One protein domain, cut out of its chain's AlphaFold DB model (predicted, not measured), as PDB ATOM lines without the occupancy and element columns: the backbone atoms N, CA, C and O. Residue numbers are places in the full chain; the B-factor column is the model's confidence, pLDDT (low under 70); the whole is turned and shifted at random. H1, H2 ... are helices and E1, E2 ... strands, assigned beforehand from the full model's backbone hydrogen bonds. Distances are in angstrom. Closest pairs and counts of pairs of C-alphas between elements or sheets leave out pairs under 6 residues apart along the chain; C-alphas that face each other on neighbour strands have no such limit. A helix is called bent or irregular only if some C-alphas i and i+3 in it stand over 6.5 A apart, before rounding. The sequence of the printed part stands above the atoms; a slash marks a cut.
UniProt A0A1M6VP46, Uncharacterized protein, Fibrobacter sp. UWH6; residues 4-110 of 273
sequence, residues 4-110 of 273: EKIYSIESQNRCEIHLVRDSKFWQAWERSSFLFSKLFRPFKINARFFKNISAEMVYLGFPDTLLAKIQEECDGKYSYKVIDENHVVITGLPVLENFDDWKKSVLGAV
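What this domain is: This is residues 4 to 110 of the 273 residues of an uncharacterized protein of Fibrobacter sp. UWH6 (UniProt A0A1M6VP46). One strongly twisted sheet of six strands makes the wall of this domain, built from three hairpins side by side, with helices over both of its faces. H2 and H3 cover one face, H1 is over the opposite face, and H4, at the end of the printed part, grazes the sheet beside the hairpin of E3 and E4. The printed part has 107 residues with four named helices and six named strands, in the order H1 E1 E2 H2 E3 E4 H3 E5 E6 H4; the class is mixed, helices and strands. Across the sheet the order is E3 E4 E2 E1 E6 E5, all antiparallel. The whole is compact, with a radius of gyration of the C-alphas of 13.2 A, and spans 36 by 29 by 24 A.

Where its parts are: Find C-alpha 4 at (-2.266, -34.913, -40.890); from there H1 runs through residues 4 to 12, 12.9 A from first to last C-alpha. Next come E1, residues 17 to 22, 15.6 A, and E2, residues 25 to 29, 12.9 A. H2, residues 30 to 39, follows E2 at once and measures 14.5 A. E3, residues 45 to 50, is 16.1 A long. Look for C-alpha 55 at (2.976, -32.979, -49.593), where E4 begins; it is the longest strand by residues, 55 to 63, and measures 25.6 A. H3, residues 64 to 74, is 15.9 A long and irregular, but only just: C-alphas 65 and 68 are 6.8 A apart. E5, residues 79 to 84, measures 15.6 A, and E6, residues 87 to 91, 13.2 A. H4, residues 99 to 109, runs 15.1 A to C-alpha 109 at (10.949, -18.518, -54.653).

How they stand to each other: Start with the hairpin of E1 and E2, where N 20 and O 27 are 2.8 A apart, within hydrogen-bond range. On the E2 side E4 is the next strand, with N 28 and O 60 at 3.0 A, and then the edge strand E3, with N 48 and O 57 at 2.8 A. On the E1 side look for E6, with N 19 and O 88 at 2.8 A, and then the edge strand E5, with N 81 and O 89 at 2.8 A. E2, H2 and E3 form a split strand-helix-strand unit, two strands running the same way with E4 between them, and its crossover is right-handed. H2 is over E2 at a height of 7.0 A over the sheet, along the strands at 11 degrees on the local plane; its closest C-alphas to E1 are those of Ser 32 and Ile 17, 4.2 A. H3, on the same face as H2, is over E1 and E6 at a height of 9.6 A. H1, on the opposite face, is over E2 at 7.4 A, slantwise to the strands at 46 degrees on the local plane. H1 and H2 touch only at their ends, and only just, with 3 pairs of C-alphas within 8 A; Glu 10 and Arg 31 have the closest C-alphas, 6.1 A. H4 only grazes the sheet, with residues 103 to 107; its closest C-alphas to E3 are those of Leu 107 and Ala 47, 7.0 A. H2 and H4 only just touch, with 3 such pairs, and are about perpendicular at 86 degrees; the closest C-alphas are those of Phe 34 and Phe 99, 6.7 A. H3 and H4 are apart. In H2 and H4 every O i to N i+4 pair is within hydrogen-bond range; in H1 it is 4 of 5 and in H3 5 of 7.

The domain as a whole: The two C-alphas farthest apart are those of Lys 51 and Gly 76, 40.5 A. The printed part has no cut. The link from E6 to H4, 7 residues, is short; the other links are tight. The mean pLDDT of the printed part is 85.9; look for values under 70 at residues 108 to 110, of which 108 and 109 belong to H4.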
ATOM      1  N   GLU A   4      -1.229 -34.245 -40.075       87.88
ATOM      2  CA  GLU A   4      -2.266 -34.913 -40.890       87.88
ATOM      3  C   GLU A   4      -3.642 -34.275 -40.693       87.88
ATOM      4  O   GLU A   4      -4.366 -34.025 -41.653       87.88
ATOM      5  N   LYS A   5      -3.980 -33.942 -39.443       88.19
ATOM      6  CA  LYS A   5      -5.243 -33.277 -39.119       88.19
ATOM      7  C   LYS A   5      -5.270 -31.848 -39.667       88.19
ATOM      8  O   LYS A   5      -6.297 -31.430 -40.188       88.19
ATOM      9  N   ILE A   6      -4.147 -31.132 -39.587       88.94
ATOM     10  CA  ILE A   6      -4.006 -29.775 -40.137       88.94
ATOM     11  C   ILE A   6      -4.204 -29.797 -41.656       88.94
ATOM     12  O   ILE A   6      -4.973 -29.002 -42.183       88.94
ATOM     13  N   TYR A   7      -3.574 -30.742 -42.353       88.31
ATOM     14  CA  TYR A   7      -3.706 -30.881 -43.801       88.31
ATOM     15  C   TYR A   7      -5.151 -31.159 -44.238       88.31
ATOM     16  O   TYR A   7      -5.635 -30.545 -45.190       88.31
ATOM     17  N   SER A   8      -5.867 -32.025 -43.516       86.69
ATOM     18  CA  SER A   8      -7.283 -32.298 -43.788       86.69
ATOM     19  C   SER A   8      -8.169 -31.065 -43.597       86.69
ATOM     20  O   SER A   8      -9.049 -30.821 -44.420       86.69
ATOM     21  N   ILE A   9      -7.918 -30.271 -42.548       88.12
ATOM     22  CA  ILE A   9      -8.638 -29.013 -42.293       88.12
ATOM     23  C   ILE A   9      -8.371 -28.017 -43.427       88.12
ATOM     24  O   ILE A   9      -9.306 -27.519 -44.046       88.12
ATOM     25  N   GLU A  10      -7.103 -27.775 -43.759       89.06
ATOM     26  CA  GLU A  10      -6.721 -26.787 -44.775       89.06
ATOM     27  C   GLU A  10      -7.158 -27.164 -46.197       89.06
ATOM     28  O   GLU A  10      -7.415 -26.285 -47.017       89.06
ATOM     29  N   SER A  11      -7.285 -28.460 -46.493       83.06
ATOM     30  CA  SER A  11      -7.784 -28.934 -47.791       83.06
ATOM     31  C   SER A  11      -9.265 -28.599 -48.006       83.06
ATOM     32  O   SER A  11      -9.701 -28.409 -49.139       83.06
ATOM     33  N   GLN A  12     -10.042 -28.533 -46.921       83.50
ATOM     34  CA  GLN A  12     -11.469 -28.195 -46.944       83.50
ATOM     35  C   GLN A  12     -11.719 -26.706 -46.680       83.50
ATOM     36  O   GLN A  12     -12.775 -26.181 -47.041       83.50
ATOM     37  N   ASN A  13     -10.745 -26.026 -46.079       84.19
ATOM     38  CA  ASN A  13     -10.807 -24.616 -45.746       84.19
ATOM     39  C   ASN A  13     -10.936 -23.747 -47.009       84.19
ATOM     40  O   ASN A  13     -10.276 -23.974 -48.022       84.19
ATOM     41  N   ARG A  14     -11.783 -22.717 -46.956       77.06
ATOM     42  CA  ARG A  14     -11.955 -21.749 -48.053       77.06
ATOM     43  C   ARG A  14     -11.858 -20.294 -47.612       77.06
ATOM     44  O   ARG A  14     -11.455 -19.465 -48.424       77.06
ATOM     45  N   CYS A  15     -12.218 -19.987 -46.372       83.81
ATOM     46  CA  CYS A  15     -12.347 -18.614 -45.882       83.81
ATOM     47  C   CYS A  15     -12.147 -18.492 -44.365       83.81
ATOM     48  O   CYS A  15     -12.590 -17.517 -43.761       83.81
ATOM     49  N   GLU A  16     -11.495 -19.466 -43.736       90.06
ATOM     50  CA  GLU A  16     -11.197 -19.441 -42.307       90.06
ATOM     51  C   GLU A  16      -9.683 -19.402 -42.097       90.06
ATOM     52  O   GLU A  16      -8.910 -19.898 -42.917       90.06
ATOM     53  N   ILE A  17      -9.233 -18.789 -41.006       91.12
ATOM     54  CA  ILE A  17      -7.837 -18.880 -40.576       91.12
ATOM     55  C   ILE A  17      -7.801 -19.734 -39.322       91.12
ATOM     56  O   ILE A  17      -8.296 -19.328 -38.272       91.12
ATOM     57  N   HIS A  18      -7.163 -20.893 -39.425       92.19
ATOM     58  CA  HIS A  18      -6.853 -21.754 -38.298       92.19
ATOM     59  C   HIS A  18      -5.444 -21.443 -37.787       92.19
ATOM     60  O   HIS A  18      -4.447 -21.622 -38.488       92.19
ATOM     61  N   LEU A  19      -5.372 -20.990 -36.539       92.25
ATOM     62  CA  LEU A  19      -4.141 -20.754 -35.803       92.25
ATOM     63  C   LEU A  19      -3.925 -21.905 -34.827       92.25
ATOM     64  O   LEU A  19      -4.714 -22.112 -33.908       92.25
ATOM     65  N   VAL A  20      -2.847 -22.652 -35.022       93.19
ATOM     66  CA  VAL A  20      -2.469 -23.790 -34.184       93.19
ATOM     67  C   VAL A  20      -1.234 -23.425 -33.374       93.19
ATOM     68  O   VAL A  20      -0.241 -22.951 -33.926       93.19
ATOM     69  N   ARG A  21      -1.278 -23.663 -32.066       91.12
ATOM     70  CA  ARG A  21      -0.148 -23.420 -31.174       91.12
ATOM     71  C   ARG A  21       0.909 -24.508 -31.328       91.12
ATOM     72  O   ARG A  21       0.615 -25.706 -31.285       91.12
ATOM     73  N   ASP A  22       2.147 -24.060 -31.457       88.38
ATOM     74  CA  ASP A  22       3.363 -24.858 -31.451       88.38
ATOM     75  C   ASP A  22       4.333 -24.250 -30.427       88.38
ATOM     76  O   ASP A  22       5.071 -23.296 -30.692       88.38
ATOM     77  N   SER A  23       4.259 -24.757 -29.193       86.94
ATOM     78  CA  SER A  23       4.995 -24.237 -28.037       86.94
ATOM     79  C   SER A  23       4.737 -22.731 -27.797       86.94
ATOM     80  O   SER A  23       3.635 -22.340 -27.406       86.94
ATOM     81  N   LYS A  24       5.742 -21.870 -28.013       87.88
ATOM     82  CA  LYS A  24       5.674 -20.406 -27.820       87.88
ATOM     83  C   LYS A  24       5.193 -19.630 -29.058       87.88
ATOM     84  O   LYS A  24       5.197 -18.398 -29.040       87.88
ATOM     85  N   PHE A  25       4.821 -20.329 -30.127       91.31
ATOM     86  CA  PHE A  25       4.416 -19.733 -31.396       91.31
ATOM     87  C   PHE A  25       3.017 -20.186 -31.802       91.31
ATOM     88  O   PHE A  25       2.611 -21.311 -31.527       91.31
ATOM     89  N   TRP A  26       2.309 -19.317 -32.512       92.81
ATOM     90  CA  TRP A  26       1.101 -19.655 -33.255       92.81
ATOM     91  C   TRP A  26       1.440 -19.790 -34.725       92.81
ATOM     92  O   TRP A  26       2.214 -18.992 -35.256       92.81
ATOM     93  N   GLN A  27       0.868 -20.797 -35.372       93.62
ATOM     94  CA  GLN A  27       1.117 -21.110 -36.768       93.62
ATOM     95  C   GLN A  27      -0.188 -21.184 -37.551       93.62
ATOM     96  O   GLN A  27      -1.156 -21.788 -37.099       93.62
ATOM     97  N   ALA A  28      -0.180 -20.620 -38.754       93.56
ATOM     98  CA  ALA A  28      -1.224 -20.819 -39.753       93.56
ATOM     99  C   ALA A  28      -0.616 -21.532 -40.958       93.56
ATOM    100  O   ALA A  28       0.501 -21.212 -41.374       93.56
ATOM    101  N   TRP A  29      -1.356 -22.484 -41.515       92.88
ATOM    102  CA  TRP A  29      -0.905 -23.357 -42.597       92.88
ATOM    103  C   TRP A  29      -1.674 -23.065 -43.885       92.88
ATOM    104  O   TRP A  29      -2.793 -22.575 -43.839       92.88
ATOM    105  N   GLU A  30      -1.067 -23.331 -45.039       91.31
ATOM    106  CA  GLU A  30      -1.702 -23.341 -46.363       91.31
ATOM    107  C   GLU A  30      -2.645 -22.148 -46.602       91.31
ATOM    108  O   GLU A  30      -2.180 -21.006 -46.680       91.31
ATOM    109  N   ARG A  31      -3.960 -22.379 -46.699       89.56
ATOM    110  CA  ARG A  31      -4.951 -21.336 -46.982       89.56
ATOM    111  C   ARG A  31      -5.075 -20.351 -45.833       89.56
ATOM    112  O   ARG A  31      -5.093 -19.147 -46.090       89.56
ATOM    113  N   SER A  32      -5.040 -20.824 -44.590       91.38
ATOM    114  CA  SER A  32      -4.948 -19.944 -43.422       91.38
ATOM    115  C   SER A  32      -3.730 -19.027 -43.514       91.38
ATOM    116  O   SER A  32      -3.822 -17.842 -43.201       91.38
ATOM    117  N   SER A  33      -2.593 -19.535 -44.002       91.25
ATOM    118  CA  SER A  33      -1.382 -18.720 -44.135       91.25
ATOM    119  C   SER A  33      -1.474 -17.656 -45.229       91.25
ATOM    120  O   SER A  33      -1.036 -16.519 -45.036       91.25
ATOM    121  N   PHE A  34      -2.112 -17.998 -46.346       89.50
ATOM    122  CA  PHE A  34      -2.387 -17.073 -47.438       89.50
ATOM    123  C   PHE A  34      -3.307 -15.937 -46.994       89.50
ATOM    124  O   PHE A  34      -2.939 -14.767 -47.130       89.50
ATOM    125  N   LEU A  35      -4.456 -16.277 -46.403       87.88
ATOM    126  CA  LEU A  35      -5.425 -15.304 -45.897       87.88
ATOM    127  C   LEU A  35      -4.781 -14.396 -44.849       87.88
ATOM    128  O   LEU A  35      -4.919 -13.174 -44.921       87.88
ATOM    129  N   PHE A  36      -3.997 -14.977 -43.936       90.50
ATOM    130  CA  PHE A  36      -3.298 -14.204 -42.920       90.50
ATOM    131  C   PHE A  36      -2.336 -13.186 -43.544       90.50
ATOM    132  O   PHE A  36      -2.353 -12.012 -43.183       90.50
ATOM    133  N   SER A  37      -1.533 -13.608 -44.526       87.94
ATOM    134  CA  SER A  37      -0.550 -12.736 -45.185       87.94
ATOM    135  C   SER A  37      -1.166 -11.559 -45.951       87.94
ATOM    136  O   SER A  37      -0.480 -10.569 -46.200       87.94
ATOM    137  N   LYS A  38      -2.440 -11.672 -46.349       86.19
ATOM    138  CA  LYS A  38      -3.161 -10.657 -47.127       86.19
ATOM    139  C   LYS A  38      -3.990  -9.716 -46.263       86.19
ATOM    140  O   LYS A  38      -4.119  -8.548 -46.613       86.19
ATOM    141  N   LEU A  39      -4.572 -10.233 -45.185       83.88
ATOM    142  CA  LEU A  39      -5.528  -9.500 -44.354       83.88
ATOM    143  C   LEU A  39      -4.881  -8.877 -43.118       83.88
ATOM    144  O   LEU A  39      -5.391  -7.890 -42.596       83.88
ATOM    145  N   PHE A  40      -3.758  -9.438 -42.677       85.00
ATOM    146  CA  PHE A  40      -3.018  -8.980 -41.513       85.00
ATOM    147  C   PHE A  40      -1.603  -8.558 -41.921       85.00
ATOM    148  O   PHE A  40      -1.336  -8.111 -43.038       85.00
ATOM    149  N   ARG A  41      -0.675  -8.659 -40.974       80.38
ATOM    150  CA  ARG A  41       0.703  -8.210 -41.115       80.38
ATOM    151  C   ARG A  41       1.539  -9.211 -41.918       80.38
ATOM    152  O   ARG A  41       1.364 -10.424 -41.766       80.38
ATOM    153  N   PRO A  42       2.514  -8.725 -42.705       79.12
ATOM    154  CA  PRO A  42       3.432  -9.596 -43.416       79.12
ATOM    155  C   PRO A  42       4.377 -10.277 -42.421       79.12
ATOM    156  O   PRO A  42       5.214  -9.636 -41.786       79.12
ATOM    157  N   PHE A  43       4.261 -11.597 -42.316       86.06
ATOM    158  CA  PHE A  43       5.231 -12.444 -41.632       86.06
ATOM    159  C   PHE A  43       6.010 -13.278 -42.639       86.06
ATOM    160  O   PHE A  43       5.584 -13.488 -43.776       86.06
ATOM    161  N   LYS A  44       7.168 -13.779 -42.205       86.06
ATOM    162  CA  LYS A  44       7.968 -14.685 -43.021       86.06
ATOM    163  C   LYS A  44       7.194 -15.983 -43.253       86.06
ATOM    164  O   LYS A  44       6.917 -16.723 -42.310       86.06
ATOM    165  N   ILE A  45       6.901 -16.253 -44.519       89.88
ATOM    166  CA  ILE A  45       6.302 -17.501 -44.975       89.88
ATOM    167  C   ILE A  45       7.417 -18.544 -45.123       89.88
ATOM    168  O   ILE A  45       8.477 -18.257 -45.681       89.88
ATOM    169  N   ASN A  46       7.186 -19.743 -44.603       88.00
ATOM    170  CA  ASN A  46       8.096 -20.880 -44.697       88.00
ATOM    171  C   ASN A  46       7.401 -22.020 -45.448       88.00
ATOM    172  O   ASN A  46       6.181 -22.150 -45.398       88.00
ATOM    173  N   ALA A  47       8.179 -22.861 -46.121       88.56
ATOM    174  CA  ALA A  47       7.686 -24.058 -46.792       88.56
ATOM    175  C   ALA A  47       8.444 -25.284 -46.281       88.56
ATOM    176  O   ALA A  47       9.652 -25.219 -46.041       88.56
ATOM    177  N   ARG A  48       7.737 -26.398 -46.092       84.94
ATOM    178  CA  ARG A  48       8.318 -27.661 -45.636       84.94
ATOM    179  C   ARG A  48       7.609 -28.846 -46.281       84.94
ATOM    180  O   ARG A  48       6.383 -28.909 -46.300       84.94
ATOM    181  N   PHE A  49       8.392 -29.815 -46.748       84.56
ATOM    182  CA  PHE A  49       7.872 -31.101 -47.201       84.56
ATOM    183  C   PHE A  49       7.668 -32.059 -46.024       84.56
ATOM    184  O   PHE A  49       8.576 -32.272 -45.212       84.56
ATOM    185  N   PHE A  50       6.488 -32.669 -45.954       82.75
ATOM    186  CA  PHE A  50       6.134 -33.646 -44.930       82.75
ATOM    187  C   PHE A  50       6.035 -35.041 -45.539       82.75
ATOM    188  O   PHE A  50       5.114 -35.336 -46.296       82.75
ATOM    189  N   LYS A  51       6.973 -35.925 -45.176       81.00
ATOM    190  CA  LYS A  51       7.038 -37.301 -45.703       81.00
ATOM    191  C   LYS A  51       5.785 -38.122 -45.392       81.00
ATOM    192  O   LYS A  51       5.372 -38.919 -46.222       81.00
ATOM    193  N   ASN A  52       5.179 -37.922 -44.223       83.06
ATOM    194  CA  ASN A  52       3.992 -38.667 -43.799       83.06
ATOM    195  C   ASN A  52       2.733 -38.324 -44.612       83.06
ATOM    196  O   ASN A  52       1.849 -39.161 -44.717       83.06
ATOM    197  N   ILE A  53       2.669 -37.131 -45.213       84.00
ATOM    198  CA  ILE A  53       1.546 -36.694 -46.066       84.00
ATOM    199  C   ILE A  53       1.961 -36.659 -47.547       84.00
ATOM    200  O   ILE A  53       1.130 -36.516 -48.435       84.00
ATOM    201  N   SER A  54       3.256 -36.824 -47.836       80.19
ATOM    202  CA  SER A  54       3.838 -36.697 -49.177       80.19
ATOM    203  C   SER A  54       3.461 -35.384 -49.876       80.19
ATOM    204  O   SER A  54       3.251 -35.350 -51.086       80.19
ATOM    205  N   ALA A  55       3.389 -34.292 -49.109       80.50
ATOM    206  CA  ALA A  55       2.976 -32.979 -49.593       80.50
ATOM    207  C   ALA A  55       3.918 -31.866 -49.108       80.50
ATOM    208  O   ALA A  55       4.443 -31.906 -47.990       80.50
ATOM    209  N   GLU A  56       4.110 -30.852 -49.956       85.44
ATOM    210  CA  GLU A  56       4.721 -29.580 -49.563       85.44
ATOM    211  C   GLU A  56       3.668 -28.674 -48.941       85.44
ATOM    212  O   GLU A  56       2.677 -28.314 -49.588       85.44
ATOM    213  N   MET A  57       3.924 -28.288 -47.692       88.94
ATOM    214  CA  MET A  57       3.070 -27.381 -46.949       88.94
ATOM    215  C   MET A  57       3.756 -26.051 -46.698       88.94
ATOM    216  O   MET A  57       4.937 -25.986 -46.348       88.94
ATOM    217  N   VAL A  58       2.985 -24.984 -46.859       90.75
ATOM    218  CA  VAL A  58       3.397 -23.614 -46.559       90.75
ATOM    219  C   VAL A  58       2.813 -23.210 -45.208       90.75
ATOM    220  O   VAL A  58       1.688 -23.585 -44.888       90.75
ATOM    221  N   TYR A  59       3.568 -22.471 -44.399       92.75
ATOM    222  CA  TYR A  59       3.094 -21.958 -43.119       92.75
ATOM    223  C   TYR A  59       3.707 -20.608 -42.769       92.75
ATOM    224  O   TYR A  59       4.819 -20.277 -43.185       92.75
ATOM    225  N   LEU A  60       2.999 -19.844 -41.942       93.25
ATOM    226  CA  LEU A  60       3.580 -18.729 -41.201       93.25
ATOM    227  C   LEU A  60       3.525 -19.017 -39.706       93.25
ATOM    228  O   LEU A  60       2.650 -19.750 -39.248       93.25
ATOM    229  N   GLY A  61       4.424 -18.391 -38.950       91.44
ATOM    230  CA  GLY A  61       4.382 -18.426 -37.495       91.44
ATOM    231  C   GLY A  61       4.701 -17.074 -36.872       91.44
ATOM    232  O   GLY A  61       5.509 -16.314 -37.409       91.44
ATOM    233  N   PHE A  62       4.083 -16.787 -35.729       90.94
ATOM    234  CA  PHE A  62       4.323 -15.581 -34.937       90.94
ATOM    235  C   PHE A  62       4.310 -15.894 -33.429       90.94
ATOM    236  O   PHE A  62       3.712 -16.887 -33.011       90.94
ATOM    237  N   PRO A  63       5.015 -15.105 -32.598       91.75
ATOM    238  CA  PRO A  63       5.079 -15.332 -31.154       91.75
ATOM    239  C   PRO A  63       3.732 -15.097 -30.459       91.75
ATOM    240  O   PRO A  63       2.971 -14.212 -30.846       91.75
ATOM    241  N   ASP A  64       3.491 -15.836 -29.374       89.62
ATOM    242  CA  ASP A  64       2.279 -15.762 -28.537       89.62
ATOM    243  C   ASP A  64       1.926 -14.344 -28.060       89.62
ATOM    244  O   ASP A  64       0.763 -13.953 -28.026       89.62
ATOM    245  N   THR A  65       2.937 -13.510 -27.812       89.75
ATOM    246  CA  THR A  65       2.759 -12.109 -27.399       89.75
ATOM    247  C   THR A  65       2.007 -11.248 -28.418       89.75
ATOM    248  O   THR A  65       1.501 -10.184 -28.062       89.75
ATOM    249  N   LEU A  66       1.939 -11.671 -29.684       87.31
ATOM    250  CA  LEU A  66       1.216 -10.965 -30.742       87.31
ATOM    251  C   LEU A  66      -0.233 -11.433 -30.903       87.31
ATOM    252  O   LEU A  66      -0.987 -10.754 -31.598       87.31
ATOM    253  N   LEU A  67      -0.646 -12.528 -30.257       88.12
ATOM    254  CA  LEU A  67      -2.003 -13.057 -30.394       88.12
ATOM    255  C   LEU A  67      -3.058 -12.044 -29.928       88.12
ATOM    256  O   LEU A  67      -4.021 -11.802 -30.647       88.12
ATOM    257  N   ALA A  68      -2.829 -11.389 -28.784       87.81
ATOM    258  CA  ALA A  68      -3.739 -10.371 -28.251       87.81
ATOM    259  C   ALA A  68      -3.949  -9.205 -29.235       87.81
ATOM    260  O   ALA A  68      -5.071  -8.761 -29.445       87.81
ATOM    261  N   LYS A  69      -2.884  -8.772 -29.922       87.25
ATOM    262  CA  LYS A  69      -2.970  -7.702 -30.930       87.25
ATOM    263  C   LYS A  69      -3.750  -8.134 -32.166       87.25
ATOM    264  O   LYS A  69      -4.473  -7.336 -32.745       87.25
ATOM    265  N   ILE A  70      -3.609  -9.394 -32.576       86.00
ATOM    266  CA  ILE A  70      -4.379  -9.949 -33.696       86.00
ATOM    267  C   ILE A  70      -5.858 -10.048 -33.318       86.00
ATOM    268  O   ILE A  70      -6.715  -9.764 -34.149       86.00
ATOM    269  N   GLN A  71      -6.160 -10.407 -32.070       87.00
ATOM    270  CA  GLN A  71      -7.526 -10.425 -31.557       87.00
ATOM    271  C   GLN A  71      -8.148  -9.020 -31.564       87.00
ATOM    272  O   GLN A  71      -9.265  -8.869 -32.049       87.00
ATOM    273  N   GLU A  72      -7.417  -7.995 -31.117       86.75
ATOM    274  CA  GLU A  72      -7.842  -6.588 -31.212       86.75
ATOM    275  C   GLU A  72      -8.051  -6.141 -32.671       86.75
ATOM    276  O   GLU A  72      -9.033  -5.478 -32.978       86.75
ATOM    277  N   GLU A  73      -7.169  -6.534 -33.599       82.75
ATOM    278  CA  GLU A  73      -7.311  -6.231 -35.035       82.75
ATOM    279  C   GLU A  73      -8.519  -6.934 -35.685       82.75
ATOM    280  O   GLU A  73      -9.032  -6.465 -36.707       82.75
ATOM    281  N   CYS A  74      -8.972  -8.050 -35.105       82.81
ATOM    282  CA  CYS A  74     -10.194  -8.734 -35.518       82.81
ATOM    283  C   CYS A  74     -11.454  -8.061 -34.966       82.81
ATOM    284  O   CYS A  74     -12.513  -8.195 -35.585       82.81
ATOM    285  N   ASP A  75     -11.355  -7.358 -33.835       77.25
ATOM    286  CA  ASP A  75     -12.511  -6.799 -33.145       77.25
ATOM    287  C   ASP A  75     -13.237  -5.781 -34.045       77.25
ATOM    288  O   ASP A  75     -12.646  -4.858 -34.612       77.25
ATOM    289  N   GLY A  76     -14.527  -6.023 -34.278       70.25
ATOM    290  CA  GLY A  76     -15.362  -5.248 -35.201       70.25
ATOM    291  C   GLY A  76     -15.230  -5.560 -36.704       70.25
ATOM    292  O   GLY A  76     -16.020  -5.023 -37.481       70.25
ATOM    293  N   LYS A  77     -14.298  -6.424 -37.147       79.00
ATOM    294  CA  LYS A  77     -14.135  -6.806 -38.574       79.00
ATOM    295  C   LYS A  77     -14.345  -8.290 -38.857       79.00
ATOM    296  O   LYS A  77     -14.915  -8.629 -39.890       79.00
ATOM    297  N   TYR A  78     -13.894  -9.163 -37.959       87.00
ATOM    298  CA  TYR A  78     -13.921 -10.616 -38.132       87.00
ATOM    299  C   TYR A  78     -14.356 -11.313 -36.842       87.00
ATOM    300  O   TYR A  78     -14.254 -10.769 -35.747       87.00
ATOM    301  N   SER A  79     -14.841 -12.548 -36.958       85.50
ATOM    302  CA  SER A  79     -15.262 -13.349 -35.807       85.50
ATOM    303  C   SER A  79     -14.114 -14.222 -35.307       85.50
ATOM    304  O   SER A  79     -13.720 -15.175 -35.983       85.50
ATOM    305  N   TYR A  80     -13.606 -13.921 -34.111       89.19
ATOM    306  CA  TYR A  80     -12.542 -14.669 -33.438       89.19
ATOM    307  C   TYR A  80     -13.130 -15.707 -32.469       89.19
ATOM    308  O   TYR A  80     -13.876 -15.355 -31.556       89.19
ATOM    309  N   LYS A  81     -12.801 -16.991 -32.653       88.69
ATOM    310  CA  LYS A  81     -13.282 -18.103 -31.819       88.69
ATOM    311  C   LYS A  81     -12.112 -18.929 -31.293       88.69
ATOM    312  O   LYS A  81     -11.287 -19.411 -32.065       88.69
ATOM    313  N   VAL A  82     -12.073 -19.143 -29.982       89.50
ATOM    314  CA  VAL A  82     -11.129 -20.069 -29.345       89.50
ATOM    315  C   VAL A  82     -11.790 -21.443 -29.292       89.50
ATOM    316  O   VAL A  82     -12.837 -21.585 -28.667       89.50
ATOM    317  N   ILE A  83     -11.220 -22.430 -29.986       87.81
ATOM    318  CA  ILE A  83     -11.714 -23.815 -29.952       87.81
ATOM    319  C   ILE A  83     -11.111 -24.535 -28.747       87.81
ATOM    320  O   ILE A  83     -11.832 -25.161 -27.975       87.81
ATOM    321  N   ASP A  84      -9.794 -24.421 -28.581       87.62
ATOM    322  CA  ASP A  84      -9.050 -24.952 -27.442       87.62
ATOM    323  C   ASP A  84      -7.797 -24.096 -27.155       87.62
ATOM    324  O   ASP A  84      -7.493 -23.148 -27.883       87.62
ATOM    325  N   GLU A  85      -7.053 -24.418 -26.093       84.62
ATOM    326  CA  GLU A  85      -5.839 -23.686 -25.676       84.62
ATOM    327  C   GLU A  85      -4.725 -23.648 -26.742       84.62
ATOM    328  O   GLU A  85      -3.798 -22.836 -26.660       84.62
ATOM    329  N   ASN A  86      -4.799 -24.538 -27.735       89.12
ATOM    330  CA  ASN A  86      -3.835 -24.707 -28.811       89.12
ATOM    331  C   ASN A  86      -4.441 -24.475 -30.204       89.12
ATOM    332  O   ASN A  86      -3.751 -24.713 -31.201       89.12
ATOM    333  N   HIS A  87      -5.699 -24.044 -30.307       91.12
ATOM    334  CA  HIS A  87      -6.400 -23.885 -31.574       91.12
ATOM    335  C   HIS A  87      -7.396 -22.732 -31.518       91.12
ATOM    336  O   HIS A  87      -8.406 -22.752 -30.812       91.12
ATOM    337  N   VAL A  88      -7.118 -21.733 -32.342       91.75
ATOM    338  CA  VAL A  88      -7.942 -20.547 -32.534       91.75
ATOM    339  C   VAL A  88      -8.381 -20.490 -33.990       91.75
ATOM    340  O   VAL A  88      -7.621 -20.853 -34.889       91.75
ATOM    341  N   VAL A  89      -9.605 -20.030 -34.234       92.06
ATOM    342  CA  VAL A  89     -10.163 -19.887 -35.578       92.06
ATOM    343  C   VAL A  89     -10.735 -18.494 -35.776       92.06
ATOM    344  O   VAL A  89     -11.523 -18.005 -34.968       92.06
ATOM    345  N   ILE A  90     -10.346 -17.868 -36.882       90.06
ATOM    346  CA  ILE A  90     -10.871 -16.580 -37.328       90.06
ATOM    347  C   ILE A  90     -11.771 -16.839 -38.537       90.06
ATOM    348  O   ILE A  90     -11.359 -17.472 -39.508       90.06
ATOM    349  N   THR A  91     -13.004 -16.350 -38.462       88.69
ATOM    350  CA  THR A  91     -14.070 -16.550 -39.456       88.69
ATOM    351  C   THR A  91     -14.646 -15.207 -39.915       88.69
ATOM    352  O   THR A  91     -14.410 -14.175 -39.285       88.69
ATOM    353  N   GLY A  92     -15.403 -15.201 -41.017       81.88
ATOM    354  CA  GLY A  92     -15.952 -13.972 -41.612       81.88
ATOM    355  C   GLY A  92     -14.990 -13.259 -42.568       81.88
ATOM    356  O   GLY A  92     -15.128 -12.062 -42.802       81.88
ATOM    357  N   LEU A  93     -14.001 -13.980 -43.100       84.62
ATOM    358  CA  LEU A  93     -12.999 -13.436 -44.015       84.62
ATOM    359  C   LEU A  93     -13.523 -13.485 -45.463       84.62
ATOM    360  O   LEU A  93     -14.260 -14.411 -45.819       84.62
ATOM    361  N   PRO A  94     -13.135 -12.527 -46.322       81.00
ATOM    362  CA  PRO A  94     -13.469 -12.585 -47.740       81.00
ATOM    363  C   PRO A  94     -12.808 -13.800 -48.402       81.00
ATOM    364  O   PRO A  94     -11.668 -14.154 -48.091       81.00
ATOM    365  N   VAL A  95     -13.510 -14.422 -49.351       80.50
ATOM    366  CA  VAL A  95     -12.928 -15.479 -50.187       80.50
ATOM    367  C   VAL A  95     -11.910 -14.828 -51.116       80.50
ATOM    368  O   VAL A  95     -12.269 -14.038 -51.985       80.50
ATOM    369  N   LEU A  96     -10.632 -15.141 -50.911       79.31
ATOM    370  CA  LEU A  96      -9.551 -14.677 -51.770       79.31
ATOM    371  C   LEU A  96      -9.191 -15.767 -52.782       79.31
ATOM    372  O   LEU A  96      -8.881 -16.902 -52.412       79.31
ATOM    373  N   GLU A  97      -9.222 -15.408 -54.064       77.38
ATOM    374  CA  GLU A  97      -8.770 -16.260 -55.166       77.38
ATOM    375  C   GLU A  97      -7.239 -16.181 -55.332       77.38
ATOM    376  O   GLU A  97      -6.563 -15.393 -54.666       77.38
ATOM    377  N   ASN A  98      -6.670 -17.006 -56.214       83.81
ATOM    378  CA  ASN A  98      -5.229 -17.063 -56.517       83.81
ATOM    379  C   ASN A  98      -4.341 -17.665 -55.411       83.81
ATOM    380  O   ASN A  98      -3.133 -17.419 -55.379       83.81
ATOM    381  N   PHE A  99      -4.909 -18.493 -54.529       84.88
ATOM    382  CA  PHE A  99      -4.126 -19.277 -53.566       84.88
ATOM    383  C   PHE A  99      -3.071 -20.148 -54.262       84.88
ATOM    384  O   PHE A  99      -1.918 -20.165 -53.840       84.88
ATOM    385  N   ASP A 100      -3.446 -20.842 -55.341       83.25
ATOM    386  CA  ASP A 100      -2.547 -21.769 -56.033       83.25
ATOM    387  C   ASP A 100      -1.376 -21.044 -56.703       83.25
ATOM    388  O   ASP A 100      -0.239 -21.516 -56.648       83.25
ATOM    389  N   ASP A 101      -1.623 -19.868 -57.279       84.88
ATOM    390  CA  ASP A 101      -0.578 -19.044 -57.891       84.88
ATOM    391  C   ASP A 101       0.334 -18.423 -56.833       84.88
ATOM    392  O   ASP A 101       1.557 -18.420 -56.986       84.88
ATOM    393  N   TRP A 102      -0.235 -17.980 -55.708       87.62
ATOM    394  CA  TRP A 102       0.545 -17.536 -54.556       87.62
ATOM    395  C   TRP A 102       1.411 -18.668 -53.996       87.62
ATOM    396  O   TRP A 102       2.610 -18.476 -53.797       87.62
ATOM    397  N   LYS A 103       0.848 -19.867 -53.812       86.44
ATOM    398  CA  LYS A 103       1.576 -21.040 -53.322       86.44
ATOM    399  C   LYS A 103       2.704 -21.407 -54.283       86.44
ATOM    400  O   LYS A 103       3.830 -21.594 -53.837       86.44
ATOM    401  N   LYS A 104       2.453 -21.424 -55.597       84.94
ATOM    402  CA  LYS A 104       3.495 -21.629 -56.617       84.94
ATOM    403  C   LYS A 104       4.570 -20.547 -56.577       84.94
ATOM    404  O   LYS A 104       5.737 -20.876 -56.748       84.94
ATOM    405  N   SER A 105       4.217 -19.286 -56.333       83.62
ATOM    406  CA  SER A 105       5.195 -18.203 -56.187       83.62
ATOM    407  C   SER A 105       6.058 -18.379 -54.938       83.62
ATOM    408  O   SER A 105       7.262 -18.155 -55.001       83.62
ATOM    409  N   VAL A 106       5.468 -18.791 -53.815       82.69
ATOM    410  CA  VAL A 106       6.196 -19.059 -52.566       82.69
ATOM    411  C   VAL A 106       7.111 -20.272 -52.734       82.69
ATOM    412  O   VAL A 106       8.284 -20.199 -52.389       82.69
ATOM    413  N   LEU A 107       6.605 -21.360 -53.317       79.81
ATOM    414  CA  LEU A 107       7.379 -22.576 -53.578       79.81
ATOM    415  C   LEU A 107       8.418 -22.391 -54.691       79.81
ATOM    416  O   LEU A 107       9.450 -23.043 -54.665       79.81
ATOM    417  N   GLY A 108       8.176 -21.510 -55.662       66.19
ATOM    418  CA  GLY A 108       9.112 -21.178 -56.740       66.19
ATOM    419  C   GLY A 108      10.215 -20.206 -56.313       66.19
ATOM    420  O   GLY A 108      11.313 -20.258 -56.862       66.19
ATOM    421  N   ALA A 109       9.948 -19.356 -55.316       56.00
ATOM    422  CA  ALA A 109      10.949 -18.518 -54.653       56.00
ATOM    423  C   ALA A 109      11.804 -19.299 -53.635       56.00
ATOM    424  O   ALA A 109      12.840 -18.807 -53.185       56.00
ATOM    425  N   VAL A 110      11.392 -20.520 -53.284       49.25
ATOM    426  CA  VAL A 110      12.187 -21.483 -52.519       49.25
ATOM    427  C   VAL A 110      12.890 -22.409 -53.524       49.25
ATOM    428  O   VAL A 110      12.230 -23.000 -54.374       49.25
TER     429      VAL A 110